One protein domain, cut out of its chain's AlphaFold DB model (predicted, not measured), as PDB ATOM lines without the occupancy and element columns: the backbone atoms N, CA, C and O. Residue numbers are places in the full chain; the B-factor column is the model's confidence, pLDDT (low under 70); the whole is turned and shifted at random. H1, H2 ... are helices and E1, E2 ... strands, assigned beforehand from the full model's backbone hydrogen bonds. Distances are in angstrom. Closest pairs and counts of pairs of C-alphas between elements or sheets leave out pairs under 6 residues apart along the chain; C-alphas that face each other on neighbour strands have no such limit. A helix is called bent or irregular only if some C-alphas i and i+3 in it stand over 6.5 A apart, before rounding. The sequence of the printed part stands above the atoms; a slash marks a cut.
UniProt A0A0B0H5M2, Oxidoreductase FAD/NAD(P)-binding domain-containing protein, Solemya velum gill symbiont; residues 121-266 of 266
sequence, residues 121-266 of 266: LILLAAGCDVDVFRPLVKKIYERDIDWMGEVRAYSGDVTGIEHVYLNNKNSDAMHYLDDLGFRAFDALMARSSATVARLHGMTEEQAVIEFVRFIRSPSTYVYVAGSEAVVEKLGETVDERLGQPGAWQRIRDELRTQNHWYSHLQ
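What this domain is: This is residues 121 to 266 of the 266 residues of the protein "Oxidoreductase FAD/NAD(P)-binding domain-containing protein" of Solemya velum gill symbiont (UniProt A0A0B0H5M2). A twisted sheet of five strands forms the middle of three layers, with helices H3, H4 and H5 on one face and H1 on the other. The kinked helix H2 stands beside the strands at the sheet's level and packs on H1. The printed part has 146 residues, with five named helices and five named strands in the order E1 H1 E2 E3 H2 H3 E4 H4 H5 E5; the mixed sheet runs E3 E2 E1 E4 E5, and the class is mixed, helices and strands. The whole is compact, with a radius of gyration of the C-alphas of 14.6 A and spans of 43 by 32 by 31 A.

Where its parts are: Find C-alpha 121 at (-16.969, -15.223, -32.017); from there E1 runs to residue 126. H1, residues 130 to 142, is irregular: C-alphas 132 and 135 are 7.3 A apart. E2 is residues 151 to 156, 17.4 A long, and E3 is residues 163 to 165. H2 begins at C-alpha 179, (-18.951, -28.302, -14.933), and ends at residue 199, 23.4 A away; it is irregular, with C-alphas 191 and 194 8.7 A apart and a kink of 99 degrees near residue 192. Next come H3, residues 204 to 215, E4, residues 220 to 226, 19.8 A, H4, residues 228 to 242, 21.1 A, and H5, residues 247 to 257. E5, residues 261 to 265, ends at C-alpha 265, (1.035, -18.563, -31.095).

How they stand to each other: Look first at E1, parallel to E2 (N 123 and O 152, 2.8 A) and to E4 (N 122 and O 221, 2.8 A). E4 and E5 are parallel, with N 224 and O 262 2.8 A apart; E2 and E3 form an antiparallel hairpin, with N 163 and O 155 2.9 A apart. E1, H1, E2 and E4, H4, H5, E5 are strand-helix-strand units, parallel neighbour strands with helices between, both right-handed crossovers. H1 has a height over the sheet of 9.6 A. H3 and H4 are on the opposite face from H1; H4 stands up from the sheet at 45 degrees. H2 touches H1 with residues 180 to 188 alone, about perpendicular at 76 degrees; the closest C-alphas, of Tyr 141 and Ala 184, are 5.5 A apart. H4 touches H3, C-alphas of Val 212 and Val 238 at 6.8 A, and H5, C-alphas of Gly 235 and Trp 248 at 5.3 A. Every O i to N i+4 pair is within hydrogen-bond range in H3, H4 and H5, against 6 of 9 in H1 and 12 of 17 in H2.

The domain as a whole: The C-alphas farthest apart, of Asp 179 and Pro 245, are 43.4 A apart. The printed part has no cut; its one long link is E3 to H2. Look for pLDDT under 70 at residues 169 to 177 and 190 to 200.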
ATOM      1  N   LEU A 121     -18.184 -14.737 -32.670       92.62
ATOM      2  CA  LEU A 121     -16.969 -15.223 -32.017       92.62
ATOM      3  C   LEU A 121     -16.413 -16.439 -32.756       92.62
ATOM      4  O   LEU A 121     -17.137 -17.409 -32.963       92.62
ATOM      5  N   ILE A 122     -15.135 -16.389 -33.121       94.25
ATOM      6  CA  ILE A 122     -14.344 -17.538 -33.562       94.25
ATOM      7  C   ILE A 122     -13.303 -17.840 -32.489       94.25
ATOM      8  O   ILE A 122     -12.516 -16.965 -32.125       94.25
ATOM      9  N   LEU A 123     -13.286 -19.083 -32.025       94.75
ATOM     10  CA  LEU A 123     -12.265 -19.668 -31.167       94.75
ATOM     11  C   LEU A 123     -11.504 -20.704 -32.006       94.75
ATOM     12  O   LEU A 123     -12.086 -21.711 -32.394       94.75
ATOM     13  N   LEU A 124     -10.248 -20.437 -32.347       94.81
ATOM     14  CA  LEU A 124      -9.435 -21.276 -33.231       94.81
ATOM     15  C   LEU A 124      -8.255 -21.870 -32.455       94.81
ATOM     16  O   LEU A 124      -7.305 -21.153 -32.131       94.81
ATOM     17  N   ALA A 125      -8.324 -23.164 -32.151       92.06
ATOM     18  CA  ALA A 125      -7.266 -23.917 -31.485       92.06
ATOM     19  C   ALA A 125      -6.419 -24.658 -32.537       92.06
ATOM     20  O   ALA A 125      -6.743 -25.753 -32.987       92.06
ATOM     21  N   ALA A 126      -5.354 -24.010 -32.999       92.31
ATOM     22  CA  ALA A 126      -4.513 -24.483 -34.091       92.31
ATOM     23  C   ALA A 126      -3.425 -25.436 -33.568       92.31
ATOM     24  O   ALA A 126      -2.453 -24.996 -32.960       92.31
ATOM     25  N   GLY A 127      -3.564 -26.741 -33.790       84.69
ATOM     26  CA  GLY A 127      -2.655 -27.762 -33.251       84.69
ATOM     27  C   GLY A 127      -2.761 -27.944 -31.734       84.69
ATOM     28  O   GLY A 127      -1.812 -28.386 -31.087       84.69
ATOM     29  N   CYS A 128      -3.884 -27.526 -31.146       83.44
ATOM     30  CA  CYS A 128      -4.203 -27.727 -29.740       83.44
ATOM     31  C   CYS A 128      -5.717 -27.880 -29.543       83.44
ATOM     32  O   CYS A 128      -6.505 -27.768 -30.483       83.44
ATOM     33  N   ASP A 129      -6.117 -28.132 -28.301       83.06
ATOM     34  CA  ASP A 129      -7.508 -28.351 -27.932       83.06
ATOM     35  C   ASP A 129      -8.260 -27.031 -27.666       83.06
ATOM     36  O   ASP A 129      -7.691 -26.009 -27.278       83.06
ATOM     37  N   VAL A 130      -9.584 -27.029 -27.869       85.62
ATOM     38  CA  VAL A 130     -10.438 -25.831 -27.684       85.62
ATOM     39  C   VAL A 130     -10.522 -25.380 -26.219       85.62
ATOM     40  O   VAL A 130     -10.867 -24.231 -25.921       85.62
ATOM     41  N   ASP A 131     -10.180 -26.257 -25.282       80.25
ATOM     42  CA  ASP A 131     -10.168 -25.981 -23.848       80.25
ATOM     43  C   ASP A 131      -9.221 -24.840 -23.441       80.25
ATOM     44  O   ASP A 131      -9.458 -24.193 -22.417       80.25
ATOM     45  N   VAL A 132      -8.244 -24.488 -24.281       83.12
ATOM     46  CA  VAL A 132      -7.403 -23.291 -24.114       83.12
ATOM     47  C   VAL A 132      -8.219 -21.991 -24.030       83.12
ATOM     48  O   VAL A 132      -7.794 -20.999 -23.427       83.12
ATOM     49  N   PHE A 133      -9.425 -21.979 -24.602       88.88
ATOM     50  CA  PHE A 133     -10.344 -20.842 -24.541       88.88
ATOM     51  C   PHE A 133     -11.256 -20.859 -23.317       88.88
ATOM     52  O   PHE A 133     -12.019 -19.913 -23.112       88.88
ATOM     53  N   ARG A 134     -11.187 -21.883 -22.462       85.38
ATOM     54  CA  ARG A 134     -12.072 -21.990 -21.301       85.38
ATOM     55  C   ARG A 134     -11.992 -20.776 -20.369       85.38
ATOM     56  O   ARG A 134     -13.063 -20.297 -19.991       85.38
ATOM     57  N   PRO A 135     -10.816 -20.208 -20.034       85.25
ATOM     58  CA  PRO A 135     -10.784 -19.006 -19.205       85.25
ATOM     59  C   PRO A 135     -11.469 -17.802 -19.874       85.25
ATOM     60  O   PRO A 135     -12.128 -17.023 -19.192       85.25
ATOM     61  N   LEU A 136     -11.378 -17.651 -21.206       89.31
ATOM     62  CA  LEU A 136     -12.105 -16.614 -21.951       89.31
ATOM     63  C   LEU A 136     -13.613 -16.820 -21.835       89.31
ATOM     64  O   LEU A 136     -14.338 -15.881 -21.518       89.31
ATOM     65  N   VAL A 137     -14.079 -18.043 -22.083       89.31
ATOM     66  CA  VAL A 137     -15.507 -18.371 -22.077       89.31
ATOM     67  C   VAL A 137     -16.102 -18.232 -20.676       89.31
ATOM     68  O   VAL A 137     -17.161 -17.622 -20.544       89.31
ATOM     69  N   LYS A 138     -15.390 -18.669 -19.627       87.00
ATOM     70  CA  LYS A 138     -15.768 -18.416 -18.224       87.00
ATOM     71  C   LYS A 138     -15.884 -16.917 -17.944       87.00
ATOM     72  O   LYS A 138     -16.930 -16.472 -17.489       87.00
ATOM     73  N   LYS A 139     -14.884 -16.115 -18.332       87.50
ATOM     74  CA  LYS A 139     -14.922 -14.647 -18.176       87.50
ATOM     75  C   LYS A 139     -16.084 -13.986 -18.917       87.50
ATOM     76  O   LYS A 139     -16.590 -12.971 -18.449       87.50
ATOM     77  N   ILE A 140     -16.481 -14.490 -20.088       88.88
ATOM     78  CA  ILE A 140     -17.659 -13.977 -20.806       88.88
ATOM     79  C   ILE A 140     -18.935 -14.352 -20.046       88.88
ATOM     80  O   ILE A 140     -19.781 -13.490 -19.822       88.88
ATOM     81  N   TYR A 141     -19.045 -15.610 -19.623       87.19
ATOM     82  CA  TYR A 141     -20.199 -16.141 -18.904       87.19
ATOM     83  C   TYR A 141     -20.428 -15.445 -17.552       87.19
ATOM     84  O   TYR A 141     -21.539 -15.023 -17.250       87.19
ATOM     85  N   GLU A 142     -19.369 -15.229 -16.771       87.12
ATOM     86  CA  GLU A 142     -19.414 -14.584 -15.450       87.12
ATOM     87  C   GLU A 142     -19.778 -13.096 -15.491       87.12
ATOM     88  O   GLU A 142     -20.178 -12.535 -14.473       87.12
ATOM     89  N   ARG A 143     -19.667 -12.434 -16.652       85.38
ATOM     90  CA  ARG A 143     -20.140 -11.049 -16.809       85.38
ATOM     91  C   ARG A 143     -21.665 -10.936 -16.768       85.38
ATOM     92  O   ARG A 143     -22.157  -9.811 -16.763       85.38
ATOM     93  N   ASP A 144     -22.385 -12.059 -16.772       71.62
ATOM     94  CA  ASP A 144     -23.851 -12.123 -16.832       71.62
ATOM     95  C   ASP A 144     -24.411 -11.327 -18.028       71.62
ATOM     96  O   ASP A 144     -25.457 -10.679 -17.985       71.62
ATOM     97  N   ILE A 145     -23.643 -11.329 -19.123       72.12
ATOM     98  CA  ILE A 145     -24.021 -10.702 -20.381       72.12
ATOM     99  C   ILE A 145     -24.625 -11.785 -21.265       72.12
ATOM    100  O   ILE A 145     -23.948 -12.737 -21.653       72.12
ATOM    101  N   ASP A 146     -25.876 -11.581 -21.663       77.00
ATOM    102  CA  ASP A 146     -26.523 -12.399 -22.680       77.00
ATOM    103  C   ASP A 146     -25.777 -12.259 -24.018       77.00
ATOM    104  O   ASP A 146     -25.912 -11.261 -24.740       77.00
ATOM    105  N   TRP A 147     -24.965 -13.268 -24.347       85.62
ATOM    106  CA  TRP A 147     -24.301 -13.357 -25.641       85.62
ATOM    107  C   TRP A 147     -25.332 -13.674 -26.725       85.62
ATOM    108  O   TRP A 147     -26.011 -14.700 -26.697       85.62
ATOM    109  N   MET A 148     -25.481 -12.753 -27.668       84.62
ATOM    110  CA  MET A 148     -26.459 -12.816 -28.752       84.62
ATOM    111  C   MET A 148     -25.828 -13.187 -30.095       84.62
ATOM    112  O   MET A 148     -26.547 -13.555 -31.022       84.62
ATOM    113  N   GLY A 149     -24.513 -13.024 -30.239       86.50
ATOM    114  CA  GLY A 149     -23.814 -13.356 -31.470       86.50
ATOM    115  C   GLY A 149     -23.573 -14.854 -31.635       86.50
ATOM    116  O   GLY A 149     -23.572 -15.622 -30.677       86.50
ATOM    117  N   GLU A 150     -23.347 -15.281 -32.874       88.19
ATOM    118  CA  GLU A 150     -22.991 -16.670 -33.157       88.19
ATOM    119  C   GLU A 150     -21.571 -16.973 -32.661       88.19
ATOM    120  O   GLU A 150     -20.662 -16.160 -32.837       88.19
ATOM    121  N   VAL A 151     -21.376 -18.163 -32.091       89.12
ATOM    122  CA  VAL A 151     -20.069 -18.663 -31.656       89.12
ATOM    123  C   VAL A 151     -19.670 -19.869 -32.496       89.12
ATOM    124  O   VAL A 151     -20.492 -20.732 -32.825       89.12
ATOM    125  N   ARG A 152     -18.397 -19.906 -32.870       89.62
ATOM    126  CA  ARG A 152     -17.745 -20.995 -33.584       89.62
ATOM    127  C   ARG A 152     -16.454 -21.336 -32.877       89.62
ATOM    128  O   ARG A 152     -15.654 -20.444 -32.615       89.62
ATOM    129  N   ALA A 153     -16.262 -22.611 -32.595       91.00
ATOM    130  CA  ALA A 153     -15.016 -23.119 -32.065       91.00
ATOM    131  C   ALA A 153     -14.492 -24.209 -32.995       91.00
ATOM    132  O   ALA A 153     -15.262 -25.068 -33.430       91.00
ATOM    133  N   TYR A 154     -13.207 -24.135 -33.314       91.12
ATOM    134  CA  TYR A 154     -12.529 -25.064 -34.201       91.12
ATOM    135  C   TYR A 154     -11.226 -25.551 -33.578       91.12
ATOM    136  O   TYR A 154     -10.580 -24.797 -32.842       91.12
ATOM    137  N   SER A 155     -10.840 -26.777 -33.915       89.31
ATOM    138  CA  SER A 155      -9.522 -27.330 -33.630       89.31
ATOM    139  C   SER A 155      -9.007 -28.232 -34.748       89.31
ATOM    140  O   SER A 155      -9.768 -28.700 -35.600       89.31
ATOM    141  N   GLY A 156      -7.702 -28.495 -34.709       87.94
ATOM    142  CA  GLY A 156      -7.053 -29.557 -35.473       87.94
ATOM    143  C   GLY A 156      -5.603 -29.247 -35.838       87.94
ATOM    144  O   GLY A 156      -5.107 -28.143 -35.614       87.94
ATOM    145  N   ASP A 157      -4.905 -30.252 -36.362       87.56
ATOM    146  CA  ASP A 157      -3.436 -30.254 -36.416       87.56
ATOM    147  C   ASP A 157      -2.844 -29.801 -37.755       87.56
ATOM    148  O   ASP A 157      -1.637 -29.581 -37.842       87.56
ATOM    149  N   VAL A 158      -3.658 -29.679 -38.813       89.56
ATOM    150  CA  VAL A 158      -3.162 -29.345 -40.161       89.56
ATOM    151  C   VAL A 158      -3.456 -27.886 -40.508       89.56
ATOM    152  O   VAL A 158      -2.551 -27.141 -40.862       89.56
ATOM    153  N   THR A 159      -4.705 -27.466 -40.360       89.25
ATOM    154  CA  THR A 159      -5.249 -26.129 -40.636       89.25
ATOM    155  C   THR A 159      -5.981 -25.546 -39.421       89.25
ATOM    156  O   THR A 159      -6.334 -24.369 -39.415       89.25
ATOM    157  N   GLY A 160      -6.221 -26.334 -38.371       88.44
ATOM    158  CA  GLY A 160      -6.906 -25.882 -37.157       88.44
ATOM    159  C   GLY A 160      -8.426 -25.811 -37.282       88.44
ATOM    160  O   GLY A 160      -9.083 -25.385 -36.333       88.44
ATOM    161  N   ILE A 161      -8.994 -26.188 -38.431       91.31
ATOM    162  CA  ILE A 161     -10.439 -26.138 -38.699       91.31
ATOM    163  C   ILE A 161     -11.047 -27.478 -39.113       91.31
ATOM    164  O   ILE A 161     -12.205 -27.523 -39.530       91.31
ATOM    165  N   GLU A 162     -10.291 -28.565 -38.976       85.94
ATOM    166  CA  GLU A 162     -10.726 -29.931 -39.277       85.94
ATOM    167  C   GLU A 162     -11.908 -30.354 -38.406       85.94
ATOM    168  O   GLU A 162     -12.811 -31.062 -38.857       85.94
ATOM    169  N   HIS A 163     -11.902 -29.911 -37.149       84.06
ATOM    170  CA  HIS A 163     -12.884 -30.283 -36.151       84.06
ATOM    171  C   HIS A 163     -13.649 -29.052 -35.693       84.06
ATOM    172  O   HIS A 163     -13.075 -28.065 -35.238       84.06
ATOM    173  N   VAL A 164     -14.975 -29.117 -35.793       85.44
ATOM    174  CA  VAL A 164     -15.859 -28.113 -35.204       85.44
ATOM    175  C   VAL A 164     -16.253 -28.589 -33.813       85.44
ATOM    176  O   VAL A 164     -16.855 -29.652 -33.676       85.44
ATOM    177  N   TYR A 165     -15.947 -27.792 -32.795       85.12
ATOM    178  CA  TYR A 165     -16.305 -28.081 -31.410       85.12
ATOM    179  C   TYR A 165     -17.752 -27.664 -31.136       85.12
ATOM    180  O   TYR A 165     -18.146 -26.524 -31.404       85.12
ATOM    181  N   LEU A 166     -18.554 -28.591 -30.604       80.62
ATOM    182  CA  LEU A 166     -20.007 -28.426 -30.463       80.62
ATOM    183  C   LEU A 166     -20.470 -28.429 -29.005       80.62
ATOM    184  O   LEU A 166     -21.661 -28.254 -28.746       80.62
ATOM    185  N   ASN A 167     -19.538 -28.596 -28.062       81.12
ATOM    186  CA  ASN A 167     -19.804 -28.753 -26.635       81.12
ATOM    187  C   ASN A 167     -20.841 -29.857 -26.345       81.12
ATOM    188  O   ASN A 167     -21.692 -29.732 -25.464       81.12
ATOM    189  N   ASN A 168     -20.800 -30.944 -27.115       74.75
ATOM    190  CA  ASN A 168     -21.699 -32.077 -26.971       74.75
ATOM    191  C   ASN A 168     -21.089 -33.101 -26.011       74.75
ATOM    192  O   ASN A 168     -20.014 -33.632 -26.259       74.75
ATOM    193  N   LYS A 169     -21.808 -33.442 -24.937       66.38
ATOM    194  CA  LYS A 169     -21.311 -34.344 -23.881       66.38
ATOM    195  C   LYS A 169     -20.802 -35.702 -24.375       66.38
ATOM    196  O   LYS A 169     -19.966 -36.288 -23.704       66.38
ATOM    197  N   ASN A 170     -21.316 -36.204 -25.497       65.94
ATOM    198  CA  ASN A 170     -20.932 -37.511 -26.021       65.94
ATOM    199  C   ASN A 170     -19.728 -37.421 -26.964       65.94
ATOM    200  O   ASN A 170     -18.838 -38.257 -26.874       65.94
ATOM    201  N   SER A 171     -19.695 -36.436 -27.869       66.31
ATOM    202  CA  SER A 171     -18.603 -36.304 -28.848       66.31
ATOM    203  C   SER A 171     -17.420 -35.478 -28.341       66.31
ATOM    204  O   SER A 171     -16.310 -35.679 -28.810       66.31
ATOM    205  N   ASP A 172     -17.647 -34.600 -27.364       67.31
ATOM    206  CA  ASP A 172     -16.658 -33.676 -26.800       67.31
ATOM    207  C   ASP A 172     -16.335 -34.007 -25.331       67.31
ATOM    208  O   ASP A 172     -15.910 -33.144 -24.561       67.31
ATOM    209  N   ALA A 173     -16.555 -35.260 -24.918       64.50
ATOM    210  CA  ALA A 173     -16.405 -35.697 -23.528       64.50
ATOM    211  C   ALA A 173     -15.018 -35.370 -22.938       64.50
ATOM    212  O   ALA A 173     -14.914 -35.050 -21.757       64.50
ATOM    213  N   MET A 174     -13.968 -35.372 -23.767       67.69
ATOM    214  CA  MET A 174     -12.597 -35.029 -23.361       67.69
ATOM    215  C   MET A 174     -12.411 -33.564 -22.977       67.69
ATOM    216  O   MET A 174     -11.549 -33.241 -22.167       67.69
ATOM    217  N   HIS A 175     -13.235 -32.675 -23.525       67.94
ATOM    218  CA  HIS A 175     -13.199 -31.251 -23.212       67.94
ATOM    219  C   HIS A 175     -14.124 -30.892 -22.037       67.94
ATOM    220  O   HIS A 175     -14.132 -29.739 -21.583       67.94
ATOM    221  N   TYR A 176     -14.852 -31.879 -21.489       66.62
ATOM    222  CA  TYR A 176     -15.578 -31.790 -20.221       66.62
ATOM    223  C   TYR A 176     -14.597 -31.875 -19.046       66.62
ATOM    224  O   TYR A 176     -14.522 -32.869 -18.326       66.62
ATOM    225  N   LEU A 177     -13.791 -30.831 -18.875       65.44
ATOM    226  CA  LEU A 177     -12.822 -30.790 -17.785       65.44
ATOM    227  C   LEU A 177     -13.486 -30.344 -16.471       65.44
ATOM    228  O   LEU A 177     -13.206 -30.925 -15.426       65.44
ATOM    229  N   ASP A 178     -14.408 -29.375 -16.531       73.38
ATOM    230  CA  ASP A 178     -15.172 -28.906 -15.372       73.38
ATOM    231  C   ASP A 178     -16.600 -28.457 -15.736       73.38
ATOM    232  O   ASP A 178     -16.864 -27.957 -16.836       73.38
ATOM    233  N   ASP A 179     -17.524 -28.613 -14.781       76.62
ATOM    234  CA  ASP A 179     -18.951 -28.302 -14.933       76.62
ATOM    235  C   ASP A 179     -19.207 -26.835 -15.312       76.62
ATOM    236  O   ASP A 179     -20.108 -26.546 -16.105       76.62
ATOM    237  N   LEU A 180     -18.443 -25.898 -14.739       80.62
ATOM    238  CA  LEU A 180     -18.622 -24.466 -14.985       80.62
ATOM    239  C   LEU A 180     -18.219 -24.111 -16.417       80.62
ATOM    240  O   LEU A 180     -18.959 -23.418 -17.107       80.62
ATOM    241  N   GLY A 181     -17.078 -24.617 -16.881       80.56
ATOM    242  CA  GLY A 181     -16.608 -24.460 -18.251       80.56
ATOM    243  C   GLY A 181     -17.597 -25.031 -19.257       80.56
ATOM    244  O   GLY A 181     -17.934 -24.351 -20.225       80.56
ATOM    245  N   PHE A 182     -18.119 -26.233 -18.999       81.19
ATOM    246  CA  PHE A 182     -19.132 -26.834 -19.859       81.19
ATOM    247  C   PHE A 182     -20.397 -25.975 -19.943       81.19
ATOM    248  O   PHE A 182     -20.875 -25.702 -21.042       81.19
ATOM    249  N   ARG A 183     -20.929 -25.516 -18.801       83.75
ATOM    250  CA  ARG A 183     -22.106 -24.629 -18.762       83.75
ATOM    251  C   ARG A 183     -21.844 -23.293 -19.445       83.75
ATOM    252  O   ARG A 183     -22.738 -22.771 -20.099       83.75
ATOM    253  N   ALA A 184     -20.637 -22.754 -19.309       86.81
ATOM    254  CA  ALA A 184     -20.249 -21.506 -19.944       86.81
ATOM    255  C   ALA A 184     -20.214 -21.651 -21.475       86.81
ATOM    256  O   ALA A 184     -20.800 -20.828 -22.176       86.81
ATOM    257  N   PHE A 185     -19.608 -22.723 -22.000       86.56
ATOM    258  CA  PHE A 185     -19.647 -23.031 -23.433       86.56
ATOM    259  C   PHE A 185     -21.069 -23.312 -23.924       86.56
ATOM    260  O   PHE A 185     -21.451 -22.807 -24.979       86.56
ATOM    261  N   ASP A 186     -21.858 -24.064 -23.156       84.50
ATOM    262  CA  ASP A 186     -23.245 -24.382 -23.492       84.50
ATOM    263  C   ASP A 186     -24.074 -23.102 -23.585       84.50
ATOM    264  O   ASP A 186     -24.696 -22.844 -24.607       84.50
ATOM    265  N   ALA A 187     -23.989 -22.213 -22.593       84.00
ATOM    266  CA  ALA A 187     -24.678 -20.926 -22.612       84.00
ATOM    267  C   ALA A 187     -24.277 -20.050 -23.813       84.00
ATOM    268  O   ALA A 187     -25.135 -19.390 -24.405       84.00
ATOM    269  N   LEU A 188     -22.993 -20.063 -24.194       84.44
ATOM    270  CA  LEU A 188     -22.483 -19.272 -25.314       84.44
ATOM    271  C   LEU A 188     -22.874 -19.851 -26.685       84.44
ATOM    272  O   LEU A 188     -23.094 -19.091 -27.628       84.44
ATOM    273  N   MET A 189     -22.981 -21.178 -26.811       80.44
ATOM    274  CA  MET A 189     -23.275 -21.860 -28.081       80.44
ATOM    275  C   MET A 189     -24.754 -22.229 -28.282       80.44
ATOM    276  O   MET A 189     -25.224 -22.283 -29.423       80.44
ATOM    277  N   ALA A 190     -25.523 -22.430 -27.206       67.62
ATOM    278  CA  ALA A 190     -26.900 -22.931 -27.244       67.62
ATOM    279  C   ALA A 190     -27.877 -22.014 -27.991       67.62
ATOM    280  O   ALA A 190     -28.865 -22.486 -28.560       67.62
ATOM    281  N   ARG A 191     -27.611 -20.703 -28.057       60.97
ATOM    282  CA  ARG A 191     -28.520 -19.747 -28.717       60.97
ATOM    283  C   ARG A 191     -28.532 -19.844 -30.243       60.97
ATOM    284  O   ARG A 191     -29.291 -19.133 -30.894       60.97
ATOM    285  N   SER A 192     -27.759 -20.765 -30.816       58.28
ATOM    286  CA  SER A 192     -27.714 -21.014 -32.253       58.28
ATOM    287  C   SER A 192     -27.975 -22.492 -32.591       58.28
ATOM    288  O   SER A 192     -27.288 -23.088 -33.412       58.28
ATOM    289  N   SER A 193     -28.985 -23.115 -31.971       51.00
ATOM    290  CA  SER A 193     -29.332 -24.543 -32.148       51.00
ATOM    291  C   SER A 193     -29.478 -24.994 -33.615       51.00
ATOM    292  O   SER A 193     -28.986 -26.058 -33.987       51.00
ATOM    293  N   ALA A 194     -30.061 -24.162 -34.489       52.84
ATOM    294  CA  ALA A 194     -30.137 -24.418 -35.937       52.84
ATOM    295  C   ALA A 194     -28.755 -24.443 -36.617       52.84
ATOM    296  O   ALA A 194     -28.530 -25.121 -37.617       52.84
ATOM    297  N   THR A 195     -27.813 -23.693 -36.062       60.75
ATOM    298  CA  THR A 195     -26.440 -23.598 -36.530       60.75
ATOM    299  C   THR A 195     -25.614 -24.777 -36.008       60.75
ATOM    300  O   THR A 195     -24.835 -25.317 -36.781       60.75
ATOM    301  N   VAL A 196     -25.807 -25.219 -34.759       58.62
ATOM    302  CA  VAL A 196     -25.153 -26.420 -34.199       58.62
ATOM    303  C   VAL A 196     -25.544 -27.659 -35.011       58.62
ATOM    304  O   VAL A 196     -24.681 -28.429 -35.419       58.62
ATOM    305  N   ALA A 197     -26.829 -27.791 -35.362       58.91
ATOM    306  CA  ALA A 197     -27.306 -28.856 -36.246       58.91
ATOM    307  C   ALA A 197     -26.667 -28.809 -37.646       58.91
ATOM    308  O   ALA A 197     -26.388 -29.852 -38.228       58.91
ATOM    309  N   ARG A 198     -26.411 -27.610 -38.184       63.94
ATOM    310  CA  ARG A 198     -25.742 -27.431 -39.482       63.94
ATOM    311  C   ARG A 198     -24.258 -27.802 -39.436       63.94
ATOM    312  O   ARG A 198     -23.723 -28.196 -40.462       63.94
ATOM    313  N   LEU A 199     -23.600 -27.613 -38.294       68.44
ATOM    314  CA  LEU A 199     -22.172 -27.888 -38.123       68.44
ATOM    315  C   LEU A 199     -21.864 -29.376 -37.909       68.44
ATOM    316  O   LEU A 199     -20.772 -29.828 -38.246       68.44
ATOM    317  N   HIS A 200     -22.813 -30.141 -37.366       69.44
ATOM    318  CA  HIS A 200     -22.650 -31.580 -37.193       69.44
ATOM    319  C   HIS A 200     -22.425 -32.286 -38.539       69.44
ATOM    320  O   HIS A 200     -23.241 -32.180 -39.453       69.44
ATOM    321  N   GLY A 201     -21.338 -33.058 -38.635       71.19
ATOM    322  CA  GLY A 201     -21.034 -33.879 -39.810       71.19
ATOM    323  C   GLY A 201     -20.527 -33.096 -41.024       71.19
ATOM    324  O   GLY A 201     -20.602 -33.612 -42.137       71.19
ATOM    325  N   MET A 202     -20.034 -31.867 -40.827       80.69
ATOM    326  CA  MET A 202     -19.366 -31.124 -41.893       80.69
ATOM    327  C   MET A 202     -18.127 -31.865 -42.393       80.69
ATOM    328  O   MET A 202     -17.329 -32.368 -41.605       80.69
ATOM    329  N   THR A 203     -17.951 -31.890 -43.712       84.31
ATOM    330  CA  THR A 203     -16.658 -32.233 -44.309       84.31
ATOM    331  C   THR A 203     -15.662 -31.095 -44.092       84.31
ATOM    332  O   THR A 203     -16.057 -29.946 -43.884       84.31
ATOM    333  N   GLU A 204     -14.369 -31.383 -44.211       80.75
ATOM    334  CA  GLU A 204     -13.307 -30.371 -44.136       80.75
ATOM    335  C   GLU A 204     -13.546 -29.215 -45.125       80.75
ATOM    336  O   GLU A 204     -13.515 -28.043 -44.758       80.75
ATOM    337  N   GLU A 205     -13.924 -29.527 -46.370       84.81
ATOM    338  CA  GLU A 205     -14.256 -28.512 -47.376       84.81
ATOM    339  C   GLU A 205     -15.434 -27.620 -46.940       84.81
ATOM    340  O   GLU A 205     -15.420 -26.400 -47.138       84.81
ATOM    341  N   GLN A 206     -16.458 -28.203 -46.309       87.06
ATOM    342  CA  GLN A 206     -17.584 -27.444 -45.769       87.06
ATOM    343  C   GLN A 206     -17.162 -26.568 -44.587       87.06
ATOM    344  O   GLN A 206     -17.635 -25.433 -44.499       87.06
ATOM    345  N   ALA A 207     -16.266 -27.053 -43.724       86.81
ATOM    346  CA  ALA A 207     -15.712 -26.284 -42.615       86.81
ATOM    347  C   ALA A 207     -14.925 -25.068 -43.125       86.81
ATOM    348  O   ALA A 207     -15.181 -23.952 -42.677       86.81
ATOM    349  N   VAL A 208     -14.081 -25.241 -44.149       89.81
ATOM    350  CA  VAL A 208     -13.354 -24.144 -44.817       89.81
ATOM    351  C   VAL A 208     -14.323 -23.101 -45.383       89.81
ATOM    352  O   VAL A 208     -14.169 -21.900 -45.146       89.81
ATOM    353  N   ILE A 209     -15.356 -23.534 -46.117       90.19
ATOM    354  CA  ILE A 209     -16.379 -22.633 -46.677       90.19
ATOM    355  C   ILE A 209     -17.066 -21.834 -45.572       90.19
ATOM    356  O   ILE A 209     -17.298 -20.625 -45.701       90.19
ATOM    357  N   GLU A 210     -17.430 -22.522 -44.497       88.44
ATOM    358  CA  GLU A 210     -18.132 -21.934 -43.374       88.44
ATOM    359  C   GLU A 210     -17.257 -20.916 -42.647       88.44
ATOM    360  O   GLU A 210     -17.703 -19.781 -42.465       88.44
ATOM    361  N   PHE A 211     -16.011 -21.284 -42.356       92.81
ATOM    362  CA  PHE A 211     -15.010 -20.438 -41.725       92.81
ATOM    363  C   PHE A 211     -14.776 -19.159 -42.530       92.81
ATOM    364  O   PHE A 211     -14.921 -18.061 -41.995       92.81
ATOM    365  N   VAL A 212     -14.521 -19.270 -43.841       93.75
ATOM    366  CA  VAL A 212     -14.301 -18.113 -44.729       93.75
ATOM    367  C   VAL A 212     -15.508 -17.170 -44.744       93.75
ATOM    368  O   VAL A 212     -15.356 -15.945 -44.738       93.75
ATOM    369  N   ARG A 213     -16.728 -17.713 -44.744       91.69
ATOM    370  CA  ARG A 213     -17.953 -16.907 -44.657       91.69
ATOM    371  C   ARG A 213     -18.085 -16.229 -43.288       91.69
ATOM    372  O   ARG A 213     -18.544 -15.088 -43.200       91.69
ATOM    373  N   PHE A 214     -17.729 -16.935 -42.222       91.62
ATOM    374  CA  PHE A 214     -17.921 -16.483 -40.851       91.62
ATOM    375  C   PHE A 214     -16.891 -15.421 -40.441       91.62
ATOM    376  O   PHE A 214     -17.272 -14.374 -39.916       91.62
ATOM    377  N   ILE A 215     -15.613 -15.613 -40.783       94.62
ATOM    378  CA  ILE A 215     -14.532 -14.662 -40.478       94.62
ATOM    379  C   ILE A 215     -14.707 -13.317 -41.190       94.62
ATOM    380  O   ILE A 215     -14.359 -12.275 -40.648       94.62
ATOM    381  N   ARG A 216     -15.321 -13.323 -42.378       93.62
ATOM    382  CA  ARG A 216     -15.627 -12.112 -43.155       93.62
ATOM    383  C   ARG A 216     -16.952 -11.451 -42.767       93.62
ATOM    384  O   ARG A 216     -17.340 -10.454 -43.375       93.62
ATOM    385  N   SER A 217     -17.690 -12.015 -41.809       92.38
ATOM    386  CA  SER A 217     -18.919 -11.390 -41.323       92.38
ATOM    387  C   SER A 217     -18.601 -10.109 -40.534       92.38
ATOM    388  O   SER A 217     -17.580 -10.042 -39.853       92.38
ATOM    389  N   PRO A 218     -19.477  -9.090 -40.574       89.19
ATOM    390  CA  PRO A 218     -19.302  -7.902 -39.748       89.19
ATOM    391  C   PRO A 218     -19.275  -8.245 -38.255       89.19
ATOM    392  O   PRO A 218     -20.033  -9.103 -37.802       89.19
ATOM    393  N   SER A 219     -18.480  -7.500 -37.482       91.12
ATOM    394  CA  SER A 219     -18.380  -7.645 -36.018       91.12
ATOM    395  C   SER A 219     -17.969  -9.049 -35.547       91.12
ATOM    396  O   SER A 219     -18.455  -9.512 -34.515       91.12
ATOM    397  N   THR A 220     -17.104  -9.736 -36.298       94.06
ATOM    398  CA  THR A 220     -16.520 -11.019 -35.882       94.06
ATOM    399  C   THR A 220     -15.237 -10.794 -35.091       94.06
ATOM    400  O   THR A 220     -14.299 -10.206 -35.615       94.06
ATOM    401  N   TYR A 221     -15.187 -11.306 -33.863       94.88
ATOM    402  CA  TYR A 221     -13.989 -11.424 -33.036       94.88
ATOM    403  C   TYR A 221     -13.354 -12.800 -33.241       94.88
ATOM    404  O   TYR A 221     -14.051 -13.813 -33.218       94.88
ATOM    405  N   VAL A 222     -12.036 -12.839 -33.408       95.75
ATOM    406  CA  VAL A 222     -11.256 -14.051 -33.657       95.75
ATOM    407  C   VAL A 222     -10.177 -14.184 -32.595       95.75
ATOM    408  O   VAL A 222      -9.329 -13.303 -32.443       95.75
ATOM    409  N   TYR A 223     -10.210 -15.301 -31.880       95.88
ATOM    410  CA  TYR A 223      -9.226 -15.690 -30.883       95.88
ATOM    411  C   TYR A 223      -8.504 -16.936 -31.376       95.88
ATOM    412  O   TYR A 223      -9.150 -17.933 -31.684       95.88
ATOM    413  N   VAL A 224      -7.179 -16.870 -31.472       95.12
ATOM    414  CA  VAL A 224      -6.347 -17.945 -32.021       95.12
ATOM    415  C   VAL A 224      -5.293 -18.366 -31.012       95.12
ATOM    416  O   VAL A 224      -4.559 -17.513 -30.507       95.12
ATOM    417  N   ALA A 225      -5.207 -19.661 -30.739       91.31
ATOM    418  CA  ALA A 225      -4.225 -20.281 -29.856       91.31
ATOM    419  C   ALA A 225      -3.493 -21.407 -30.598       91.31
ATOM    420  O   ALA A 225      -4.099 -22.040 -31.457       91.31
ATOM    421  N   GLY A 226      -2.236 -21.680 -30.237       88.31
ATOM    422  CA  GLY A 226      -1.510 -22.876 -30.686       88.31
ATOM    423  C   GLY A 226      -0.366 -22.591 -31.662       88.31
ATOM    424  O   GLY A 226       0.387 -21.648 -31.454       88.31
ATOM    425  N   SER A 227      -0.188 -23.415 -32.690       89.69
ATOM    426  CA  SER A 227       0.982 -23.393 -33.577       89.69
ATOM    427  C   SER A 227       0.890 -22.330 -34.674       89.69
ATOM    428  O   SER A 227      -0.106 -22.254 -35.400       89.69
ATOM    429  N   GLU A 228       1.964 -21.552 -34.862       92.69
ATOM    430  CA  GLU A 228       2.056 -20.609 -35.988       92.69
ATOM    431  C   GLU A 228       2.008 -21.317 -37.352       92.69
ATOM    432  O   GLU A 228       1.266 -20.886 -38.234       92.69
ATOM    433  N   ALA A 229       2.685 -22.459 -37.493       93.38
ATOM    434  CA  ALA A 229       2.719 -23.225 -38.741       93.38
ATOM    435  C   ALA A 229       1.327 -23.722 -39.182       93.38
ATOM    436  O   ALA A 229       0.994 -23.688 -40.367       93.38
ATOM    437  N   VAL A 230       0.480 -24.137 -38.233       93.38
ATOM    438  CA  VAL A 230      -0.903 -24.566 -38.522       93.38
ATOM    439  C   VAL A 230      -1.747 -23.384 -39.013       93.38
ATOM    440  O   VAL A 230      -2.524 -23.505 -39.961       93.38
ATOM    441  N   VAL A 231      -1.559 -22.199 -38.422       94.81
ATOM    442  CA  VAL A 231      -2.250 -20.968 -38.844       94.81
ATOM    443  C   VAL A 231      -1.767 -20.474 -40.212       94.81
ATOM    444  O   VAL A 231      -2.553 -19.905 -40.974       94.81
ATOM    445  N   GLU A 232      -0.493 -20.676 -40.548       95.44
ATOM    446  CA  GLU A 232       0.029 -20.412 -41.892       95.44
ATOM    447  C   GLU A 232      -0.634 -21.324 -42.923       95.44
ATOM    448  O   GLU A 232      -1.134 -20.832 -43.939       95.44
ATOM    449  N   LYS A 233      -0.747 -22.623 -42.621       96.25
ATOM    450  CA  LYS A 233      -1.409 -23.588 -43.502       96.25
ATOM    451  C   LYS A 233      -2.890 -23.270 -43.715       96.25
ATOM    452  O   LYS A 233      -3.360 -23.311 -44.851       96.25
ATOM    453  N   LEU A 234      -3.604 -22.860 -42.663       95.50
ATOM    454  CA  LEU A 234      -4.965 -22.327 -42.787       95.50
ATOM    455  C   LEU A 234      -5.030 -21.152 -43.767       95.50
ATOM    456  O   LEU A 234      -5.963 -21.045 -44.562       95.50
ATOM    457  N   GLY A 235      -4.039 -20.263 -43.700       95.88
ATOM    458  CA  GLY A 235      -3.939 -19.112 -44.583       95.88
ATOM    459  C   GLY A 235      -3.846 -19.493 -46.054       95.88
ATOM    460  O   GLY A 235      -4.569 -18.926 -46.873       95.88
ATOM    461  N   GLU A 236      -3.021 -20.491 -46.374       96.12
ATOM    462  CA  GLU A 236      -2.925 -21.057 -47.723       96.12
ATOM    463  C   GLU A 236      -4.279 -21.608 -48.186       96.12
ATOM    464  O   GLU A 236      -4.761 -21.245 -49.259       96.12
ATOM    465  N   THR A 237      -4.951 -22.403 -47.347       94.94
ATOM    466  CA  THR A 237      -6.272 -22.969 -47.658       94.94
ATOM    467  C   THR A 237      -7.329 -21.884 -47.892       94.94
ATOM    468  O   THR A 237      -8.168 -22.004 -48.789       94.94
ATOM    469  N   VAL A 238      -7.299 -20.792 -47.122       95.12
ATOM    470  CA  VAL A 238      -8.207 -19.649 -47.306       95.12
ATOM    471  C   VAL A 238      -7.924 -18.915 -48.620       95.12
ATOM    472  O   VAL A 238      -8.868 -18.588 -49.347       95.12
ATOM    473  N   ASP A 239      -6.654 -18.667 -48.941       96.31
ATOM    474  CA  ASP A 239      -6.241 -18.008 -50.186       96.31
ATOM    475  C   ASP A 239      -6.647 -18.825 -51.416       96.31
ATOM    476  O   ASP A 239      -7.246 -18.283 -52.354       96.31
ATOM    477  N   GLU A 240      -6.396 -20.137 -51.384       94.94
ATOM    478  CA  GLU A 240      -6.824 -21.090 -52.409       94.94
ATOM    479  C   GLU A 240      -8.347 -21.089 -52.558       94.94
ATOM    480  O   GLU A 240      -8.869 -20.937 -53.668       94.94
ATOM    481  N   ARG A 241      -9.087 -21.167 -51.443       93.62
ATOM    482  CA  ARG A 241     -10.555 -21.204 -51.462       93.62
ATOM    483  C   ARG A 241     -11.173 -19.947 -52.062       93.62
ATOM    484  O   ARG A 241     -12.238 -20.025 -52.687       93.62
ATOM    485  N   LEU A 242     -10.552 -18.797 -51.819       94.00
ATOM    486  CA  LEU A 242     -10.983 -17.505 -52.342       94.00
ATOM    487  C   LEU A 242     -10.473 -17.240 -53.765       94.00
ATOM    488  O   LEU A 242     -10.971 -16.314 -54.407       94.00
ATOM    489  N   GLY A 243      -9.511 -18.026 -54.258       94.75
ATOM    490  CA  GLY A 243      -8.835 -17.788 -55.533       94.75
ATOM    491  C   GLY A 243      -8.074 -16.460 -55.553       94.75
ATOM    492  O   GLY A 243      -7.975 -15.819 -56.599       94.75
ATOM    493  N   GLN A 244      -7.609 -15.998 -54.389       93.88
ATOM    494  CA  GLN A 244      -6.996 -14.684 -54.212       93.88
ATOM    495  C   GLN A 244      -5.763 -14.789 -53.311       93.88
ATOM    496  O   GLN A 244      -5.917 -14.787 -52.090       93.88
ATOM    497  N   PRO A 245      -4.547 -14.797 -53.884       94.19
ATOM    498  CA  PRO A 245      -3.320 -14.746 -53.096       94.19
ATOM    499  C   PRO A 245      -3.306 -13.536 -52.147       94.19
ATOM    500  O   PRO A 245      -3.637 -12.413 -52.548       94.19
ATOM    501  N   GLY A 246      -2.944 -13.757 -50.883       95.06
ATOM    502  CA  GLY A 246      -2.895 -12.728 -49.845       95.06
ATOM    503  C   GLY A 246      -4.267 -12.256 -49.349       95.06
ATOM    504  O   GLY A 246      -4.366 -11.173 -48.766       95.06
ATOM    505  N   ALA A 247      -5.349 -12.998 -49.592       95.81
ATOM    506  CA  ALA A 247      -6.658 -12.690 -49.015       95.81
ATOM    507  C   ALA A 247      -6.673 -12.909 -47.499       95.81
ATOM    508  O   ALA A 247      -7.191 -12.062 -46.771       95.81
ATOM    509  N   TRP A 248      -6.053 -13.986 -47.020       96.06
ATOM    510  CA  TRP A 248      -5.898 -14.286 -45.604       96.06
ATOM    511  C   TRP A 248      -5.209 -13.152 -44.850       96.06
ATOM    512  O   TRP A 248      -5.719 -12.668 -43.839       96.06
ATOM    513  N   GLN A 249      -4.082 -12.675 -45.384       96.50
ATOM    514  CA  GLN A 249      -3.324 -11.592 -44.768       96.50
ATOM    515  C   GLN A 249      -4.151 -10.302 -44.689       96.50
ATOM    516  O   GLN A 249      -4.209  -9.680 -43.631       96.50
ATOM    517  N   ARG A 250      -4.879  -9.952 -45.760       96.69
ATOM    518  CA  ARG A 250      -5.792  -8.797 -45.761       96.69
ATOM    519  C   ARG A 250      -6.894  -8.927 -44.709       96.69
ATOM    520  O   ARG A 250      -7.115  -7.983 -43.959       96.69
ATOM    521  N   ILE A 251      -7.536 -10.094 -44.603       96.38
ATOM    522  CA  ILE A 251      -8.575 -10.356 -43.591       96.38
ATOM    523  C   ILE A 251      -8.007 -10.189 -42.174       96.38
ATOM    524  O   ILE A 251      -8.621  -9.528 -41.336       96.38
ATOM    525  N   ARG A 252      -6.820 -10.746 -41.895       95.94
ATOM    526  CA  ARG A 252      -6.161 -10.596 -40.588       95.94
ATOM    527  C   ARG A 252      -5.850  -9.140 -40.273       95.94
ATOM    528  O   ARG A 252      -6.103  -8.700 -39.155       95.94
ATOM    529  N   ASP A 253      -5.313  -8.398 -41.233       96.62
ATOM    530  CA  ASP A 253      -4.923  -7.002 -41.031       96.62
ATOM    531  C   ASP A 253      -6.144  -6.089 -40.833       96.62
ATOM    532  O   ASP A 253      -6.124  -5.205 -39.970       96.62
ATOM    533  N   GLU A 254      -7.251  -6.357 -41.533       96.50
ATOM    534  CA  GLU A 254      -8.543  -5.706 -41.294       96.50
ATOM    535  C   GLU A 254      -9.057  -5.977 -39.871       96.50
ATOM    536  O   GLU A 254      -9.390  -5.035 -39.145       96.50
ATOM    537  N   LEU A 255      -9.069  -7.240 -39.431       95.69
ATOM    538  CA  LEU A 255      -9.513  -7.609 -38.083       95.69
ATOM    539  C   LEU A 255      -8.605  -7.027 -36.994       95.69
ATOM    540  O   LEU A 255      -9.100  -6.559 -35.970       95.69
ATOM    541  N   ARG A 256      -7.284  -6.993 -37.204       95.00
ATOM    542  CA  ARG A 256      -6.335  -6.345 -36.282       95.00
ATOM    543  C   ARG A 256      -6.598  -4.852 -36.162       95.00
ATOM    544  O   ARG A 256      -6.654  -4.340 -35.049       95.00
ATOM    545  N   THR A 257      -6.827  -4.173 -37.285       95.38
ATOM    546  CA  THR A 257      -7.154  -2.737 -37.302       95.38
ATOM    547  C   THR A 257      -8.442  -2.440 -36.525       95.38
ATOM    548  O   THR A 257      -8.570  -1.387 -35.904       95.38
ATOM    549  N   GLN A 258      -9.382  -3.387 -36.505       93.19
ATOM    550  CA  GLN A 258     -10.633  -3.298 -35.747       93.19
ATOM    551  C   GLN A 258     -10.512  -3.744 -34.278       93.19
ATOM    552  O   GLN A 258     -11.501  -3.692 -33.555       93.19
ATOM    553  N   ASN A 259      -9.332  -4.173 -33.812       93.38
ATOM    554  CA  ASN A 259      -9.149  -4.846 -32.518       93.38
ATOM    555  C   ASN A 259     -10.042  -6.090 -32.357       93.38
ATOM    556  O   ASN A 259     -10.592  -6.353 -31.292       93.38
ATOM    557  N   HIS A 260     -10.219  -6.845 -33.436       94.69
ATOM    558  CA  HIS A 260     -11.039  -8.051 -33.500       94.69
ATOM    559  C   HIS A 260     -10.214  -9.330 -33.709       94.69
ATOM    560  O   HIS A 260     -10.786 -10.410 -33.781       94.69
ATOM    561  N   TRP A 261      -8.886  -9.236 -33.801       94.94
ATOM    562  CA  TRP A 261      -7.989 -10.389 -33.908       94.94
ATOM    563  C   TRP A 261      -7.053 -10.458 -32.705       94.94
ATOM    564  O   TRP A 261      -6.255  -9.544 -32.486       94.94
ATOM    565  N   TYR A 262      -7.094 -11.573 -31.983       94.62
ATOM    566  CA  TYR A 262      -6.221 -11.856 -30.850       94.62
ATOM    567  C   TYR A 262      -5.559 -13.213 -31.050       94.62
ATOM    568  O   TYR A 262      -6.244 -14.218 -31.218       94.62
ATOM    569  N   SER A 263      -4.231 -13.264 -31.019       92.12
ATOM    570  CA  SER A 263      -3.493 -14.510 -31.228       92.12
ATOM    571  C   SER A 263      -2.414 -14.718 -30.175       92.12
ATOM    572  O   SER A 263      -1.682 -13.784 -29.851       92.12
ATOM    573  N   HIS A 264      -2.301 -15.951 -29.692       88.69
ATOM    574  CA  HIS A 264      -1.203 -16.432 -28.863       88.69
ATOM    575  C   HIS A 264      -0.641 -17.692 -29.517       88.69
ATOM    576  O   HIS A 264      -1.216 -18.771 -29.378       88.69
ATOM    577  N   LEU A 265       0.426 -17.508 -30.293       85.81
ATOM    578  CA  LEU A 265       1.035 -18.563 -31.095       85.81
ATOM    579  C   LEU A 265       2.406 -18.943 -30.535       85.81
ATOM    580  O   LEU A 265       3.081 -18.092 -29.944       85.81
ATOM    581  N   GLN A 266       2.767 -20.214 -30.700       76.00
ATOM    582  CA  GLN A 266       4.044 -20.811 -30.310       76.00
ATOM    583  C   GLN A 266       4.796 -21.353 -31.525       76.00
ATOM    584  O   GLN A 266       4.125 -21.784 -32.498       76.00
TER     585      GLN A 266